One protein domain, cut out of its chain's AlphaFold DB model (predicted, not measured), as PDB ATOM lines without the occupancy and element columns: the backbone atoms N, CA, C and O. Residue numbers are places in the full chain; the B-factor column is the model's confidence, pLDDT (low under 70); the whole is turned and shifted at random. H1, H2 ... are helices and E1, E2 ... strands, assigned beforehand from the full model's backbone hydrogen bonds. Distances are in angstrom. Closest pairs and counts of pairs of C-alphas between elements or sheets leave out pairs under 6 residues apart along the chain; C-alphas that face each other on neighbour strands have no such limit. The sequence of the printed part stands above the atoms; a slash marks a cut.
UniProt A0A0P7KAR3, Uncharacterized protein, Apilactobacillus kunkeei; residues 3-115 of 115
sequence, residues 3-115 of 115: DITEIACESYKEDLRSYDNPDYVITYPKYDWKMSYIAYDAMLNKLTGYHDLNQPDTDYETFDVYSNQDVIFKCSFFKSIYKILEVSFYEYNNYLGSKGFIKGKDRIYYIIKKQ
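This is residues 3 to 115 of the 115 residues of an uncharacterized protein of Apilactobacillus kunkeei (UniProt A0A0P7KAR3). A middle helix, H2, lies between a pair of helices that cross it, H1 and H4 side by side, and a small three-stranded sheet whose far face bears the short helix H5. The short helix H3 packs on H4, and residues 21 to 32 form a long loop with no named element. The printed part has 113 residues, with five named helices and three named strands in the order H1, H2, H3, H4, E1, H5, E2, E3. The sheet has the order E1, E3, E2, all antiparallel, and the class is mixed, helices and strands. The whole is compact, with a radius of gyration of the C-alphas of 13.8 A and spans of 42 by 31 by 28 A.

H1, residues 5 to 20, touches H2, residues 33 to 47, about perpendicular at 82 degrees; their closest C-alphas, those of Tyr 12 and Ser 36, are 4.0 A apart. H3, residues 59 to 62, touches H4, residues 68 to 81, which touches H3 with its residues 68 to 71 alone; the closest C-alphas of the two, those of Tyr 60 and Asn 68, are 5.7 A apart. H4 is the hub. It touches H1 at a shallow tilt of 7 degrees, opposite ways, closest at the C-alphas of Lys 13 and Ile 72, 5.6 A. H2 and H4 only just touch, with 3 pairs of C-alphas within 8 A, the closest those of Met 43 and Phe 78, 6.9 A. E1, residues 82 to 87, is antiparallel to E3, residues 108 to 114, with N 85 and O 111 within hydrogen-bond range at 2.9 A. E2, residues 99 to 102, forms a hairpin with E3, with N 100 and O 110 at 3.0 A. H5, residues 89 to 94, and H2 lie on opposite faces of the sheet, each at a height of 8.3 A over the sheet. E1, H5 and E2 form a split strand-helix-strand unit, two strands running the same way with E3 between them; its crossover is right-handed. Every O i to N i+4 pair is within hydrogen-bond range in H1, H2, H4 and H5; H3 is too short for such a pair.

H1 begins at C-alpha 5 (476.089, 308.124, 417.703) and is 23.1 A long. H2 measures 20.7 A, H4 19.9 A and E1 15.5 A. H3 is 4.9 A, H5 8.8 A and E2 10.7 A long. E3, 19.9 A, ends at C-alpha 114 (483.218, 299.897, 413.967).

The two C-alphas farthest apart, those of Asp 23 and Asn 94, are 44.0 A apart. The printed part has no cut. The links H1 to H2 and H2 to H3 are long. The mean pLDDT of the printed part is 92.7; residues 51 to 53 and residue 104 are under 70.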
ATOM      1  N   ASP A   3     478.655 307.180 424.341       97.38
ATOM      2  CA  ASP A   3     478.117 306.965 422.995       97.38
ATOM      3  C   ASP A   3     477.215 308.143 422.609       97.38
ATOM      4  O   ASP A   3     476.245 308.446 423.306       97.38
ATOM      5  N   ILE A   4     477.577 308.832 421.529       97.62
ATOM      6  CA  ILE A   4     476.852 309.991 420.992       97.62
ATOM      7  C   ILE A   4     476.342 309.732 419.569       97.62
ATOM      8  O   ILE A   4     475.875 310.650 418.902       97.62
ATOM      9  N   THR A   5     476.402 308.484 419.095       98.00
ATOM     10  CA  THR A   5     476.089 308.124 417.703       98.00
ATOM     11  C   THR A   5     474.676 308.538 417.310       98.00
ATOM     12  O   THR A   5     474.475 309.128 416.252       98.00
ATOM     13  N   GLU A   6     473.689 308.248 418.162       98.19
ATOM     14  CA  GLU A   6     472.289 308.546 417.864       98.19
ATOM     15  C   GLU A   6     472.015 310.048 417.805       98.19
ATOM     16  O   GLU A   6     471.496 310.514 416.798       98.19
ATOM     17  N   ILE A   7     472.411 310.801 418.836       98.19
ATOM     18  CA  ILE A   7     472.187 312.251 418.875       98.19
ATOM     19  C   ILE A   7     472.901 312.959 417.717       98.19
ATOM     20  O   ILE A   7     472.317 313.851 417.112       98.19
ATOM     21  N   ALA A   8     474.114 312.527 417.359       98.06
ATOM     22  CA  ALA A   8     474.863 313.076 416.234       98.06
ATOM     23  C   ALA A   8     474.179 312.796 414.894       98.06
ATOM     24  O   ALA A   8     473.890 313.726 414.144       98.06
ATOM     25  N   CYS A   9     473.851 311.532 414.619       98.31
ATOM     26  CA  CYS A   9     473.236 311.159 413.348       98.31
ATOM     27  C   CYS A   9     471.830 311.748 413.187       98.31
ATOM     28  O   CYS A   9     471.488 312.186 412.095       98.31
ATOM     29  N   GLU A  10     471.002 311.764 414.235       98.50
ATOM     30  CA  GLU A  10     469.668 312.368 414.130       98.50
ATOM     31  C   GLU A  10     469.753 313.892 414.002       98.50
ATOM     32  O   GLU A  10     469.048 314.445 413.167       98.50
ATOM     33  N   SER A  11     470.666 314.569 414.714       98.31
ATOM     34  CA  SER A  11     470.847 316.021 414.542       98.31
ATOM     35  C   SER A  11     471.276 316.384 413.119       98.31
ATOM     36  O   SER A  11     470.738 317.323 412.547       98.31
ATOM     37  N   TYR A  12     472.178 315.606 412.514       98.31
ATOM     38  CA  TYR A  12     472.607 315.842 411.132       98.31
ATOM     39  C   TYR A  12     471.489 315.622 410.110       98.31
ATOM     40  O   TYR A  12     471.332 316.396 409.172       98.31
ATOM     41  N   LYS A  13     470.638 314.612 410.315       98.25
ATOM     42  CA  LYS A  13     469.462 314.407 409.456       98.25
ATOM     43  C   LYS A  13     468.456 315.551 409.555       98.25
ATOM     44  O   LYS A  13     467.817 315.854 408.555       98.25
ATOM     45  N   GLU A  14     468.277 316.146 410.734       97.88
ATOM     46  CA  GLU A  14     467.406 317.318 410.895       97.88
ATOM     47  C   GLU A  14     467.949 318.523 410.118       97.88
ATOM     48  O   GLU A  14     467.175 319.169 409.416       97.88
ATOM     49  N   ASP A  15     469.263 318.768 410.166       96.81
ATOM     50  CA  ASP A  15     469.897 319.839 409.385       96.81
ATOM     51  C   ASP A  15     469.675 319.628 407.882       96.81
ATOM     52  O   ASP A  15     469.163 320.521 407.209       96.81
ATOM     53  N   LEU A  16     469.928 318.418 407.371       96.88
ATOM     54  CA  LEU A  16     469.702 318.076 405.960       96.88
ATOM     55  C   LEU A  16     468.243 318.304 405.522       96.88
ATOM     56  O   LEU A  16     467.998 318.843 404.445       96.88
ATOM     57  N   ARG A  17     467.262 317.951 406.366       96.25
ATOM     58  CA  ARG A  17     465.834 318.225 406.097       96.25
ATOM     59  C   ARG A  17     465.527 319.719 406.086       96.25
ATOM     60  O   ARG A  17     464.692 320.156 405.296       96.25
ATOM     61  N   SER A  18     466.181 320.487 406.954       94.88
ATOM     62  CA  SER A  18     466.019 321.941 407.014       94.88
ATOM     63  C   SER A  18     466.632 322.657 405.809       94.88
ATOM     64  O   SER A  18     466.099 323.671 405.368       94.88
ATOM     65  N   TYR A  19     467.707 322.110 405.231       93.12
ATOM     66  CA  TYR A  19     468.331 322.653 404.023       93.12
ATOM     67  C   TYR A  19     467.445 322.469 402.787       93.12
ATOM     68  O   TYR A  19     467.365 323.370 401.954       93.12
ATOM     69  N   ASP A  20     466.747 321.334 402.687       91.12
ATOM     70  CA  ASP A  20     465.811 321.060 401.587       91.12
ATOM     71  C   ASP A  20     464.520 321.884 401.677       91.12
ATOM     72  O   ASP A  20     463.887 322.168 400.658       91.12
ATOM     73  N   ASN A  21     464.096 322.240 402.891       92.69
ATOM     74  CA  ASN A  21     462.839 322.935 403.129       92.69
ATOM     75  C   ASN A  21     463.001 324.053 404.175       92.69
ATOM     76  O   ASN A  21     463.012 323.761 405.374       92.69
ATOM     77  N   PRO A  22     463.012 325.330 403.748       89.88
ATOM     78  CA  PRO A  22     463.097 326.483 404.645       89.88
ATOM     79  C   PRO A  22     461.991 326.561 405.708       89.88
ATOM     80  O   PRO A  22     462.200 327.171 406.755       89.88
ATOM     81  N   ASP A  23     460.830 325.943 405.463       94.88
ATOM     82  CA  ASP A  23     459.699 325.911 406.400       94.88
ATOM     83  C   ASP A  23     459.758 324.709 407.364       94.88
ATOM     84  O   ASP A  23     458.864 324.521 408.197       94.88
ATOM     85  N   TYR A  24     460.779 323.852 407.257       95.19
ATOM     86  CA  TYR A  24     460.932 322.695 408.130       95.19
ATOM     87  C   TYR A  24     461.263 323.121 409.561       95.19
ATOM     88  O   TYR A  24     462.229 323.834 409.827       95.19
ATOM     89  N   VAL A  25     460.480 322.610 410.508       95.25
ATOM     90  CA  VAL A  25     460.727 322.787 411.938       95.25
ATOM     91  C   VAL A  25     461.391 321.529 412.472       95.25
ATOM     92  O   VAL A  25     460.830 320.442 412.349       95.25
ATOM     93  N   ILE A  26     462.557 321.693 413.100       94.62
ATOM     94  CA  ILE A  26     463.293 320.603 413.748       94.62
ATOM     95  C   ILE A  26     462.383 319.889 414.747       94.62
ATOM     96  O   ILE A  26     461.819 320.496 415.661       94.62
ATOM     97  N   THR A  27     462.258 318.578 414.576       95.38
ATOM     98  CA  THR A  27     461.365 317.724 415.365       95.38
ATOM     99  C   THR A  27     462.105 316.867 416.383       95.38
ATOM    100  O   THR A  27     461.494 316.406 417.349       95.38
ATOM    101  N   TYR A  28     463.413 316.657 416.212       97.06
ATOM    102  CA  TYR A  28     464.192 315.826 417.122       97.06
ATOM    103  C   TYR A  28     464.433 316.538 418.472       97.06
ATOM    104  O   TYR A  28     465.165 317.527 418.523       97.06
ATOM    105  N   PRO A  29     463.907 316.029 419.606       96.62
ATOM    106  CA  PRO A  29     463.933 316.765 420.878       96.62
ATOM    107  C   PRO A  29     465.326 316.974 421.479       96.62
ATOM    108  O   PRO A  29     465.506 317.819 422.350       96.62
ATOM    109  N   LYS A  30     466.302 316.158 421.065       97.56
ATOM    110  CA  LYS A  30     467.694 316.234 421.526       97.56
ATOM    111  C   LYS A  30     468.609 316.845 420.467       97.56
ATOM    112  O   LYS A  30     469.807 316.590 420.507       97.56
ATOM    113  N   TYR A  31     468.049 317.576 419.508       97.31
ATOM    114  CA  TYR A  31     468.830 318.235 418.475       97.31
ATOM    115  C   TYR A  31     469.950 319.088 419.084       97.31
ATOM    116  O   TYR A  31     469.726 319.880 420.000       97.31
ATOM    117  N   ASP A  32     471.154 318.911 418.550       95.25
ATOM    118  CA  ASP A  32     472.321 319.725 418.857       95.25
ATOM    119  C   ASP A  32     473.143 319.901 417.575       95.25
ATOM    120  O   ASP A  32     473.703 318.942 417.037       95.25
ATOM    121  N   TRP A  33     473.248 321.140 417.096       93.56
ATOM    122  CA  TRP A  33     474.006 321.483 415.891       93.56
ATOM    123  C   TRP A  33     475.485 321.064 415.977       93.56
ATOM    124  O   TRP A  33     476.108 320.736 414.968       93.56
ATOM    125  N   LYS A  34     476.077 321.004 417.181       93.94
ATOM    126  CA  LYS A  34     477.450 320.499 417.351       93.94
ATOM    127  C   LYS A  34     477.516 319.000 417.099       93.94
ATOM    128  O   LYS A  34     478.499 318.510 416.551       93.94
ATOM    129  N   MET A  35     476.481 318.271 417.509       96.00
ATOM    130  CA  MET A  35     476.371 316.833 417.275       96.00
ATOM    131  C   MET A  35     476.139 316.550 415.789       96.00
ATOM    132  O   MET A  35     476.730 315.608 415.266       96.00
ATOM    133  N   SER A  36     475.373 317.403 415.103       96.56
ATOM    134  CA  SER A  36     475.254 317.378 413.643       96.56
ATOM    135  C   SER A  36     476.622 317.495 412.959       96.56
ATOM    136  O   SER A  36     477.022 316.593 412.221       96.56
ATOM    137  N   TYR A  37     477.412 318.517 413.312       94.44
ATOM    138  CA  TYR A  37     478.762 318.684 412.764       94.44
ATOM    139  C   TYR A  37     479.675 317.483 413.069       94.44
ATOM    140  O   TYR A  37     480.442 317.060 412.206       94.44
ATOM    141  N   ILE A  38     479.596 316.894 414.272       95.94
ATOM    142  CA  ILE A  38     480.344 315.666 414.607       95.94
ATOM    143  C   ILE A  38     479.962 314.524 413.660       95.94
ATOM    144  O   ILE A  38     480.848 313.796 413.218       95.94
ATOM    145  N   ALA A  39     478.674 314.329 413.360       97.38
ATOM    146  CA  ALA A  39     478.246 313.280 412.438       97.38
ATOM    147  C   ALA A  39     478.740 313.540 411.013       97.38
ATOM    148  O   ALA A  39     479.254 312.607 410.396       97.38
ATOM    149  N   TYR A  40     478.651 314.781 410.528       95.38
ATOM    150  CA  TYR A  40     479.210 315.182 409.236       95.38
ATOM    151  C   TYR A  40     480.712 314.872 409.150       95.38
ATOM    152  O   TYR A  40     481.134 314.098 408.292       95.38
ATOM    153  N   ASP A  41     481.509 315.384 410.092       93.94
ATOM    154  CA  ASP A  41     482.965 315.187 410.140       93.94
ATOM    155  C   ASP A  41     483.331 313.698 410.291       93.94
ATOM    156  O   ASP A  41     484.252 313.190 409.648       93.94
ATOM    157  N   ALA A  42     482.570 312.938 411.085       95.12
ATOM    158  CA  ALA A  42     482.782 311.503 411.240       95.12
ATOM    159  C   ALA A  42     482.466 310.714 409.959       95.12
ATOM    160  O   ALA A  42     483.201 309.785 409.607       95.12
ATOM    161  N   MET A  43     481.387 311.073 409.260       95.81
ATOM    162  CA  MET A  43     481.031 310.484 407.971       95.81
ATOM    163  C   MET A  43     482.066 310.833 406.911       95.81
ATOM    164  O   MET A  43     482.527 309.930 406.216       95.81
ATOM    165  N   LEU A  44     482.487 312.095 406.827       93.06
ATOM    166  CA  LEU A  44     483.535 312.553 405.919       93.06
ATOM    167  C   LEU A  44     484.807 311.714 406.098       93.06
ATOM    168  O   LEU A  44     485.291 311.113 405.139       93.06
ATOM    169  N   ASN A  45     485.266 311.565 407.345       91.31
ATOM    170  CA  ASN A  45     486.459 310.797 407.702       91.31
ATOM    171  C   ASN A  45     486.380 309.296 407.378       91.31
ATOM    172  O   ASN A  45     487.414 308.631 407.312       91.31
ATOM    173  N   LYS A  46     485.177 308.720 407.266       93.81
ATOM    174  CA  LYS A  46     484.991 307.276 407.041       93.81
ATOM    175  C   LYS A  46     484.559 306.908 405.636       93.81
ATOM    176  O   LYS A  46     484.853 305.797 405.203       93.81
ATOM    177  N   LEU A  47     483.801 307.778 404.986       92.88
ATOM    178  CA  LEU A  47     483.118 307.485 403.732       92.88
ATOM    179  C   LEU A  47     483.776 308.168 402.537       92.88
ATOM    180  O   LEU A  47     483.424 307.846 401.407       92.88
ATOM    181  N   THR A  48     484.709 309.091 402.771       88.19
ATOM    182  CA  THR A  48     485.354 309.872 401.714       88.19
ATOM    183  C   THR A  48     486.870 309.886 401.892       88.19
ATOM    184  O   THR A  48     487.383 309.555 402.959       88.19
ATOM    185  N   GLY A  49     487.579 310.284 400.833       79.69
ATOM    186  CA  GLY A  49     489.004 310.622 400.887       79.69
ATOM    187  C   GLY A  49     489.269 312.120 401.066       79.69
ATOM    188  O   GLY A  49     490.419 312.536 400.934       79.69
ATOM    189  N   TYR A  50     488.236 312.933 401.324       75.56
ATOM    190  CA  TYR A  50     488.361 314.373 401.549       75.56
ATOM    191  C   TYR A  50     488.924 314.636 402.950       75.56
ATOM    192  O   TYR A  50     488.226 315.058 403.867       75.56
ATOM    193  N   HIS A  51     490.214 314.364 403.118       64.56
ATOM    194  CA  HIS A  51     490.975 314.769 404.293       64.56
ATOM    195  C   HIS A  51     491.744 316.039 403.922       64.56
ATOM    196  O   HIS A  51     492.596 316.000 403.037       64.56
ATOM    197  N   ASP A  52     491.405 317.167 404.548       62.78
ATOM    198  CA  ASP A  52     492.081 318.462 404.357       62.78
ATOM    199  C   ASP A  52     492.038 319.041 402.919       62.78
ATOM    200  O   ASP A  52     492.816 319.931 402.573       62.78
ATOM    201  N   LEU A  53     491.117 318.558 402.075       68.69
ATOM    202  CA  LEU A  53     490.851 319.082 400.730       68.69
ATOM    203  C   LEU A  53     489.708 320.106 400.751       68.69
ATOM    204  O   LEU A  53     488.841 320.053 401.624       68.69
ATOM    205  N   ASN A  54     489.677 321.002 399.757       72.00
ATOM    206  CA  ASN A  54     488.507 321.850 399.522       72.00
ATOM    207  C   ASN A  54     487.296 320.951 399.257       72.00
ATOM    208  O   ASN A  54     487.300 320.170 398.304       72.00
ATOM    209  N   GLN A  55     486.301 321.051 400.131       72.94
ATOM    210  CA  GLN A  55     485.057 320.303 400.015       72.94
ATOM    211  C   GLN A  55     484.157 320.976 398.973       72.94
ATOM    212  O   GLN A  55     484.247 322.195 398.803       72.94
ATOM    213  N   PRO A  56     483.319 320.201 398.265       81.25
ATOM    214  CA  PRO A  56     482.224 320.755 397.482       81.25
ATOM    215  C   PRO A  56     481.323 321.675 398.313       81.25
ATOM    216  O   PRO A  56     481.275 321.569 399.539       81.25
ATOM    217  N   ASP A  57     480.576 322.546 397.636       83.44
ATOM    218  CA  ASP A  57     479.698 323.520 398.294       83.44
ATOM    219  C   ASP A  57     478.510 322.850 399.009       83.44
ATOM    220  O   ASP A  57     477.869 323.472 399.858       83.44
ATOM    221  N   THR A  58     478.209 321.589 398.679       89.12
ATOM    222  CA  THR A  58     477.076 320.849 399.239       89.12
ATOM    223  C   THR A  58     477.456 319.484 399.813       89.12
ATOM    224  O   THR A  58     478.392 318.807 399.367       89.12
ATOM    225  N   ASP A  59     476.678 319.037 400.801       90.00
ATOM    226  CA  ASP A  59     476.899 317.754 401.474       90.00
ATOM    227  C   ASP A  59     476.705 316.574 400.512       90.00
ATOM    228  O   ASP A  59     477.467 315.605 400.542       90.00
ATOM    229  N   TYR A  60     475.714 316.635 399.618       92.69
ATOM    230  CA  TYR A  60     475.468 315.548 398.669       92.69
ATOM    231  C   TYR A  60     476.619 315.377 397.670       92.69
ATOM    232  O   TYR A  60     477.044 314.244 397.442       92.69
ATOM    233  N   GLU A  61     477.215 316.463 397.170       91.75
ATOM    234  CA  GLU A  61     478.428 316.391 396.345       91.75
ATOM    235  C   GLU A  61     479.614 315.835 397.141       91.75
ATOM    236  O   GLU A  61     480.365 314.997 396.639       91.75
ATOM    237  N   THR A  62     479.755 316.241 398.407       92.06
ATOM    238  CA  THR A  62     480.804 315.736 399.306       92.06
ATOM    239  C   THR A  62     480.741 314.214 399.462       92.06
ATOM    240  O   THR A  62     481.776 313.545 399.520       92.06
ATOM    241  N   PHE A  63     479.534 313.649 399.491       93.25
ATOM    242  CA  PHE A  63     479.307 312.211 399.640       93.25
ATOM    243  C   PHE A  63     479.043 311.464 398.323       93.25
ATOM    244  O   PHE A  63     478.657 310.288 398.387       93.25
ATOM    245  N   ASP A  64     479.293 312.100 397.172       92.81
ATOM    246  CA  ASP A  64     479.111 311.545 395.821       92.81
ATOM    247  C   ASP A  64     477.683 311.006 395.593       92.81
ATOM    248  O   ASP A  64     477.463 309.855 395.209       92.81
ATOM    249  N   VAL A  65     476.687 311.825 395.948       95.38
ATOM    250  CA  VAL A  65     475.249 311.564 395.770       95.38
ATOM    251  C   VAL A  65     474.516 312.799 395.252       95.38
ATOM    252  O   VAL A  65     475.083 313.881 395.143       95.38
ATOM    253  N   TYR A  66     473.239 312.633 394.906       94.94
ATOM    254  CA  TYR A  66     472.476 313.633 394.156       94.94
ATOM    255  C   TYR A  66     471.497 314.443 395.012       94.94
ATOM    256  O   TYR A  66     470.879 315.375 394.503       94.94
ATOM    257  N   SER A  67     471.300 314.077 396.282       96.62
ATOM    258  CA  SER A  67     470.331 314.740 397.157       96.62
ATOM    259  C   SER A  67     470.667 314.597 398.641       96.62
ATOM    260  O   SER A  67     471.299 313.625 399.062       96.62
ATOM    261  N   ASN A  68     470.164 315.519 399.465       96.69
ATOM    262  CA  ASN A  68     470.238 315.420 400.926       96.69
ATOM    263  C   ASN A  68     469.507 314.179 401.461       96.69
ATOM    264  O   ASN A  68     469.941 313.581 402.447       96.69
ATOM    265  N   GLN A  69     468.461 313.709 400.775       96.94
ATOM    266  CA  GLN A  69     467.795 312.448 401.105       96.94
ATOM    267  C   GLN A  69     468.738 311.236 400.973       96.94
ATOM    268  O   GLN A  69     468.722 310.340 401.825       96.94
ATOM    269  N   ASP A  70     469.608 311.217 399.961       97.75
ATOM    270  CA  ASP A  70     470.635 310.177 399.813       97.75
ATOM    271  C   ASP A  70     471.711 310.287 400.904       97.75
ATOM    272  O   ASP A  70     472.194 309.273 401.421       97.75
ATOM    273  N   VAL A  71     472.051 311.510 401.323       97.75
ATOM    274  CA  VAL A  71     472.957 311.745 402.459       97.75
ATOM    275  C   VAL A  71     472.334 311.249 403.768       97.75
ATOM    276  O   VAL A  71     473.010 310.576 404.546       97.75
ATOM    277  N   ILE A  72     471.034 311.468 403.995       98.12
ATOM    278  CA  ILE A  72     470.282 310.915 405.138       98.12
ATOM    279  C   ILE A  72     470.334 309.380 405.137       98.12
ATOM    280  O   ILE A  72     470.505 308.754 406.196       98.12
ATOM    281  N   PHE A  73     470.213 308.754 403.963       97.88
ATOM    282  CA  PHE A  73     470.366 307.308 403.824       97.88
ATOM    283  C   PHE A  73     471.791 306.861 404.175       97.88
ATOM    284  O   PHE A  73     471.960 305.965 405.008       97.88
ATOM    285  N   LYS A  74     472.825 307.527 403.642       97.81
ATOM    286  CA  LYS A  74     474.229 307.272 404.010       97.81
ATOM    287  C   LYS A  74     474.491 307.475 405.499       97.81
ATOM    288  O   LYS A  74     475.214 306.678 406.086       97.81
ATOM    289  N   CYS A  75     473.884 308.476 406.130       98.06
ATOM    290  CA  CYS A  75     473.983 308.707 407.569       98.06
ATOM    291  C   CYS A  75     473.376 307.541 408.361       98.06
ATOM    292  O   CYS A  75     473.968 307.038 409.316       98.06
ATOM    293  N   SER A  76     472.223 307.038 407.920       98.12
ATOM    294  CA  SER A  76     471.586 305.863 408.525       98.12
ATOM    295  C   SER A  76     472.423 304.590 408.344       98.12
ATOM    296  O   SER A  76     472.543 303.798 409.278       98.12
ATOM    297  N   PHE A  77     473.051 304.416 407.179       97.38
ATOM    298  CA  PHE A  77     473.990 303.326 406.913       97.38
ATOM    299  C   PHE A  77     475.278 303.450 407.739       97.38
ATOM    300  O   PHE A  77     475.745 302.479 408.325       97.38
ATOM    301  N   PHE A  78     475.833 304.654 407.866       97.69
ATOM    302  CA  PHE A  78     476.975 304.922 408.733       97.69
ATOM    303  C   PHE A  78     476.664 304.529 410.182       97.69
ATOM    304  O   PHE A  78     477.427 303.774 410.785       97.69
ATOM    305  N   LYS A  79     475.508 304.959 410.709       97.62
ATOM    306  CA  LYS A  79     475.023 304.630 412.061       97.62
ATOM    307  C   LYS A  79     474.874 303.122 412.296       97.62
ATOM    308  O   LYS A  79     475.014 302.671 413.428       97.62
ATOM    309  N   SER A  80     474.583 302.329 411.261       97.06
ATOM    310  CA  SER A  80     474.460 300.871 411.401       97.06
ATOM    311  C   SER A  80     475.811 300.145 411.440       97.06
ATOM    312  O   SER A  80     475.883 299.020 411.934       97.06
ATOM    313  N   ILE A  81     476.896 300.782 410.989       97.69
ATOM    314  CA  ILE A  81     478.236 300.174 410.912       97.69
ATOM    315  C   ILE A  81     479.190 300.746 411.957       97.69
ATOM    316  O   ILE A  81     480.085 300.039 412.426       97.69
ATOM    317  N   TYR A  82     479.027 302.014 412.323       97.81
ATOM    318  CA  TYR A  82     479.966 302.750 413.156       97.81
ATOM    319  C   TYR A  82     479.292 303.368 414.379       97.81
ATOM    320  O   TYR A  82     478.113 303.708 414.370       97.81
ATOM    321  N   LYS A  83     480.099 303.558 415.422       97.44
ATOM    322  CA  LYS A  83     479.791 304.348 416.609       97.44
ATOM    323  C   LYS A  83     480.690 305.562 416.686       97.44
ATOM    324  O   LYS A  83     481.894 305.465 416.437       97.44
ATOM    325  N   ILE A  84     480.105 306.662 417.132       98.00
ATOM    326  CA  ILE A  84     480.797 307.880 417.521       98.00
ATOM    327  C   ILE A  84     480.808 307.924 419.046       98.00
ATOM    328  O   ILE A  84     479.760 307.968 419.694       98.00
ATOM    329  N   LEU A  85     482.005 307.895 419.626       97.81
ATOM    330  CA  LEU A  85     482.190 307.952 421.069       97.81
ATOM    331  C   LEU A  85     482.854 309.271 421.444       97.81
ATOM    332  O   LEU A  85     483.972 309.534 421.010       97.81
ATOM    333  N   GLU A  86     482.191 310.058 422.282       96.56
ATOM    334  CA  GLU A  86     482.786 311.202 422.965       96.56
ATOM    335  C   GLU A  86     483.787 310.692 424.010       96.56
ATOM    336  O   GLU A  86     483.495 309.774 424.797       96.56
ATOM    337  N   VAL A  87     484.988 311.262 424.004       96.81
ATOM    338  CA  VAL A  87     486.114 310.806 424.822       96.81
ATOM    339  C   VAL A  87     486.847 311.970 425.476       96.81
ATOM    340  O   VAL A  87     486.772 313.117 425.044       96.81
ATOM    341  N   SER A  88     487.599 311.668 426.528       95.38
ATOM    342  CA  SER A  88     488.541 312.615 427.120       95.38
ATOM    343  C   SER A  88     489.721 312.901 426.182       95.38
ATOM    344  O   SER A  88     490.063 312.098 425.311       95.38
ATOM    345  N   PHE A  89     490.419 314.016 426.412       94.12
ATOM    346  CA  PHE A  89     491.651 314.355 425.688       94.12
ATOM    347  C   PHE A  89     492.722 313.251 425.779       94.12
ATOM    348  O   PHE A  89     493.421 312.974 424.805       94.12
ATOM    349  N   TYR A  90     492.834 312.587 426.933       95.12
ATOM    350  CA  TYR A  90     493.779 311.485 427.119       95.12
ATOM    351  C   TYR A  90     493.417 310.267 426.257       95.12
ATOM    352  O   TYR A  90     494.265 309.742 425.537       95.12
ATOM    353  N   GLU A  91     492.153 309.835 426.283       95.88
ATOM    354  CA  GLU A  91     491.658 308.743 425.431       95.88
ATOM    355  C   GLU A  91     491.826 309.079 423.940       95.88
ATOM    356  O   GLU A  91     492.254 308.229 423.161       95.88
ATOM    357  N   TYR A  92     491.559 310.330 423.551       95.25
ATOM    358  CA  TYR A  92     491.742 310.824 422.186       95.25
ATOM    359  C   TYR A  92     493.195 310.708 421.701       95.25
ATOM    360  O   TYR A  92     493.448 310.212 420.599       95.25
ATOM    361  N   ASN A  93     494.171 311.133 422.509       95.12
ATOM    362  CA  ASN A  93     495.584 311.084 422.118       95.12
ATOM    363  C   ASN A  93     496.107 309.650 421.997       95.12
ATOM    364  O   ASN A  93     496.888 309.371 421.091       95.12
ATOM    365  N   ASN A  94     495.631 308.741 422.850       95.12
ATOM    366  CA  ASN A  94     496.048 307.337 422.836       95.12
ATOM    367  C   ASN A  94     495.338 306.487 421.772       95.12
ATOM    368  O   ASN A  94     495.741 305.351 421.522       95.12
ATOM    369  N   TYR A  95     494.278 306.996 421.140       94.19
ATOM    370  CA  TYR A  95     493.568 306.259 420.100       94.19
ATOM    371  C   TYR A  95     494.270 306.387 418.740       94.19
ATOM    372  O   TYR A  95     494.489 307.495 418.253       94.19
ATOM    373  N   LEU A  96     494.596 305.251 418.116       91.31
ATOM    374  CA  LEU A  96     495.282 305.195 416.813       91.31
ATOM    375  C   LEU A  96     494.330 305.145 415.606       91.31
ATOM    376  O   LEU A  96     494.774 305.297 414.474       91.31
ATOM    377  N   GLY A  97     493.036 304.896 415.827       90.44
ATOM    378  CA  GLY A  97     492.041 304.828 414.754       90.44
ATOM    379  C   GLY A  97     491.473 306.196 414.367       90.44
ATOM    380  O   GLY A  97     491.910 307.235 414.860       90.44
ATOM    381  N   SER A  98     490.446 306.182 413.512       92.25
ATOM    382  CA  SER A  98     489.750 307.403 413.087       92.25
ATOM    383  C   SER A  98     489.165 308.155 414.280       92.25
ATOM    384  O   SER A  98     488.437 307.587 415.101       92.25
ATOM    385  N   LYS A  99     489.486 309.439 414.357       93.25
ATOM    386  CA  LYS A  99     489.128 310.339 415.447       93.25
ATOM    387  C   LYS A  99     489.053 311.761 414.919       93.25
ATOM    388  O   LYS A  99     489.693 312.066 413.919       93.25
ATOM    389  N   GLY A 100     488.319 312.609 415.618       92.62
ATOM    390  CA  GLY A 100     488.189 314.017 415.275       92.62
ATOM    391  C   GLY A 100     487.910 314.860 416.508       92.62
ATOM    392  O   GLY A 100     487.776 314.354 417.630       92.62
ATOM    393  N   PHE A 101     487.861 316.171 416.308       91.94
ATOM    394  CA  PHE A 101     487.496 317.107 417.359       91.94
ATOM    395  C   PHE A 101     486.831 318.350 416.776       91.94
ATOM    396  O   PHE A 101     487.262 318.872 415.751       91.94
ATOM    397  N   ILE A 102     485.831 318.876 417.481       87.69
ATOM    398  CA  ILE A 102     485.252 320.184 417.161       87.69
ATOM    399  C   ILE A 102     485.928 321.255 418.015       87.69
ATOM    400  O   ILE A 102     486.058 321.117 419.237       87.69
ATOM    401  N   LYS A 103     486.322 322.360 417.375       78.25
ATOM    402  CA  LYS A 103     486.741 323.587 418.065       78.25
ATOM    403  C   LYS A 103     485.502 324.381 418.497       78.25
ATOM    404  O   LYS A 103     484.710 324.803 417.668       78.25
ATOM    405  N   GLY A 104     485.364 324.607 419.799       68.81
ATOM    406  CA  GLY A 104     484.357 325.482 420.403       68.81
ATOM    407  C   GLY A 104     484.913 326.136 421.671       68.81
ATOM    408  O   GLY A 104     486.129 326.144 421.865       68.81
ATOM    409  N   LYS A 105     484.037 326.654 422.549       70.38
ATOM    410  CA  LYS A 105     484.440 327.162 423.879       70.38
ATOM    411  C   LYS A 105     485.118 326.066 424.714       70.38
ATOM    412  O   LYS A 105     486.169 326.310 425.292       70.38
ATOM    413  N   ASP A 106     484.556 324.860 424.653       77.06
ATOM    414  CA  ASP A 106     485.165 323.617 425.117       77.06
ATOM    415  C   ASP A 106     485.348 322.693 423.907       77.06
ATOM    416  O   ASP A 106     484.451 322.577 423.064       77.06
ATOM    417  N   ARG A 107     486.525 322.069 423.779       87.19
ATOM    418  CA  ARG A 107     486.797 321.112 422.696       87.19
ATOM    419  C   ARG A 107     486.078 319.801 422.983       87.19
ATOM    420  O   ARG A 107     486.281 319.220 424.048       87.19
ATOM    421  N   ILE A 108     485.314 319.315 422.009       92.56
ATOM    422  CA  ILE A 108     484.715 317.980 422.060       92.56
ATOM    423  C   ILE A 108     485.618 317.047 421.262       92.56
ATOM    424  O   ILE A 108     485.825 317.267 420.068       92.56
ATOM    425  N   TYR A 109     486.161 316.029 421.925       95.50
ATOM    426  CA  TYR A 109     486.966 314.991 421.292       95.50
ATOM    427  C   TYR A 109     486.119 313.749 421.082       95.50
ATOM    428  O   TYR A 109     485.387 313.328 421.983       95.50
ATOM    429  N   TYR A 110     486.249 313.132 419.916       96.62
ATOM    430  CA  TYR A 110     485.519 311.915 419.615       96.62
ATOM    431  C   TYR A 110     486.375 310.919 418.832       96.62
ATOM    432  O   TYR A 110     487.347 311.273 418.161       96.62
ATOM    433  N   ILE A 111     486.007 309.645 418.931       97.00
ATOM    434  CA  ILE A 111     486.592 308.549 418.155       97.00
ATOM    435  C   ILE A 111     485.495 307.795 417.413       97.00
ATOM    436  O   ILE A 111     484.352 307.734 417.870       97.00
ATOM    437  N   ILE A 112     485.861 307.181 416.290       97.00
ATOM    438  CA  ILE A 112     484.946 306.411 415.453       97.00
ATOM    439  C   ILE A 112     485.350 304.941 415.509       97.00
ATOM    440  O   ILE A 112     486.421 304.557 415.029       97.00
ATOM    441  N   LYS A 113     484.478 304.101 416.065       95.94
ATOM    442  CA  LYS A 113     484.678 302.647 416.141       95.94
ATOM    443  C   LYS A 113     483.709 301.932 415.217       95.94
ATOM    444  O   LYS A 113     482.572 302.359 415.075       95.94
ATOM    445  N   LYS A 114     484.149 300.836 414.601       94.44
ATOM    446  CA  LYS A 114     483.218 299.897 413.967       94.44
ATOM    447  C   LYS A 114     482.429 299.184 415.072       94.44
ATOM    448  O   LYS A 114     483.009 298.923 416.130       94.44
ATOM    449  N   GLN A 115     481.137 298.966 414.848       90.38
ATOM    450  CA  GLN A 115     480.278 298.198 415.751       90.38
ATOM    451  C   GLN A 115     480.670 296.725 415.786       90.38
ATOM    452  O   GLN A 115     481.202 296.231 414.762       90.38
TER     453      GLN A 115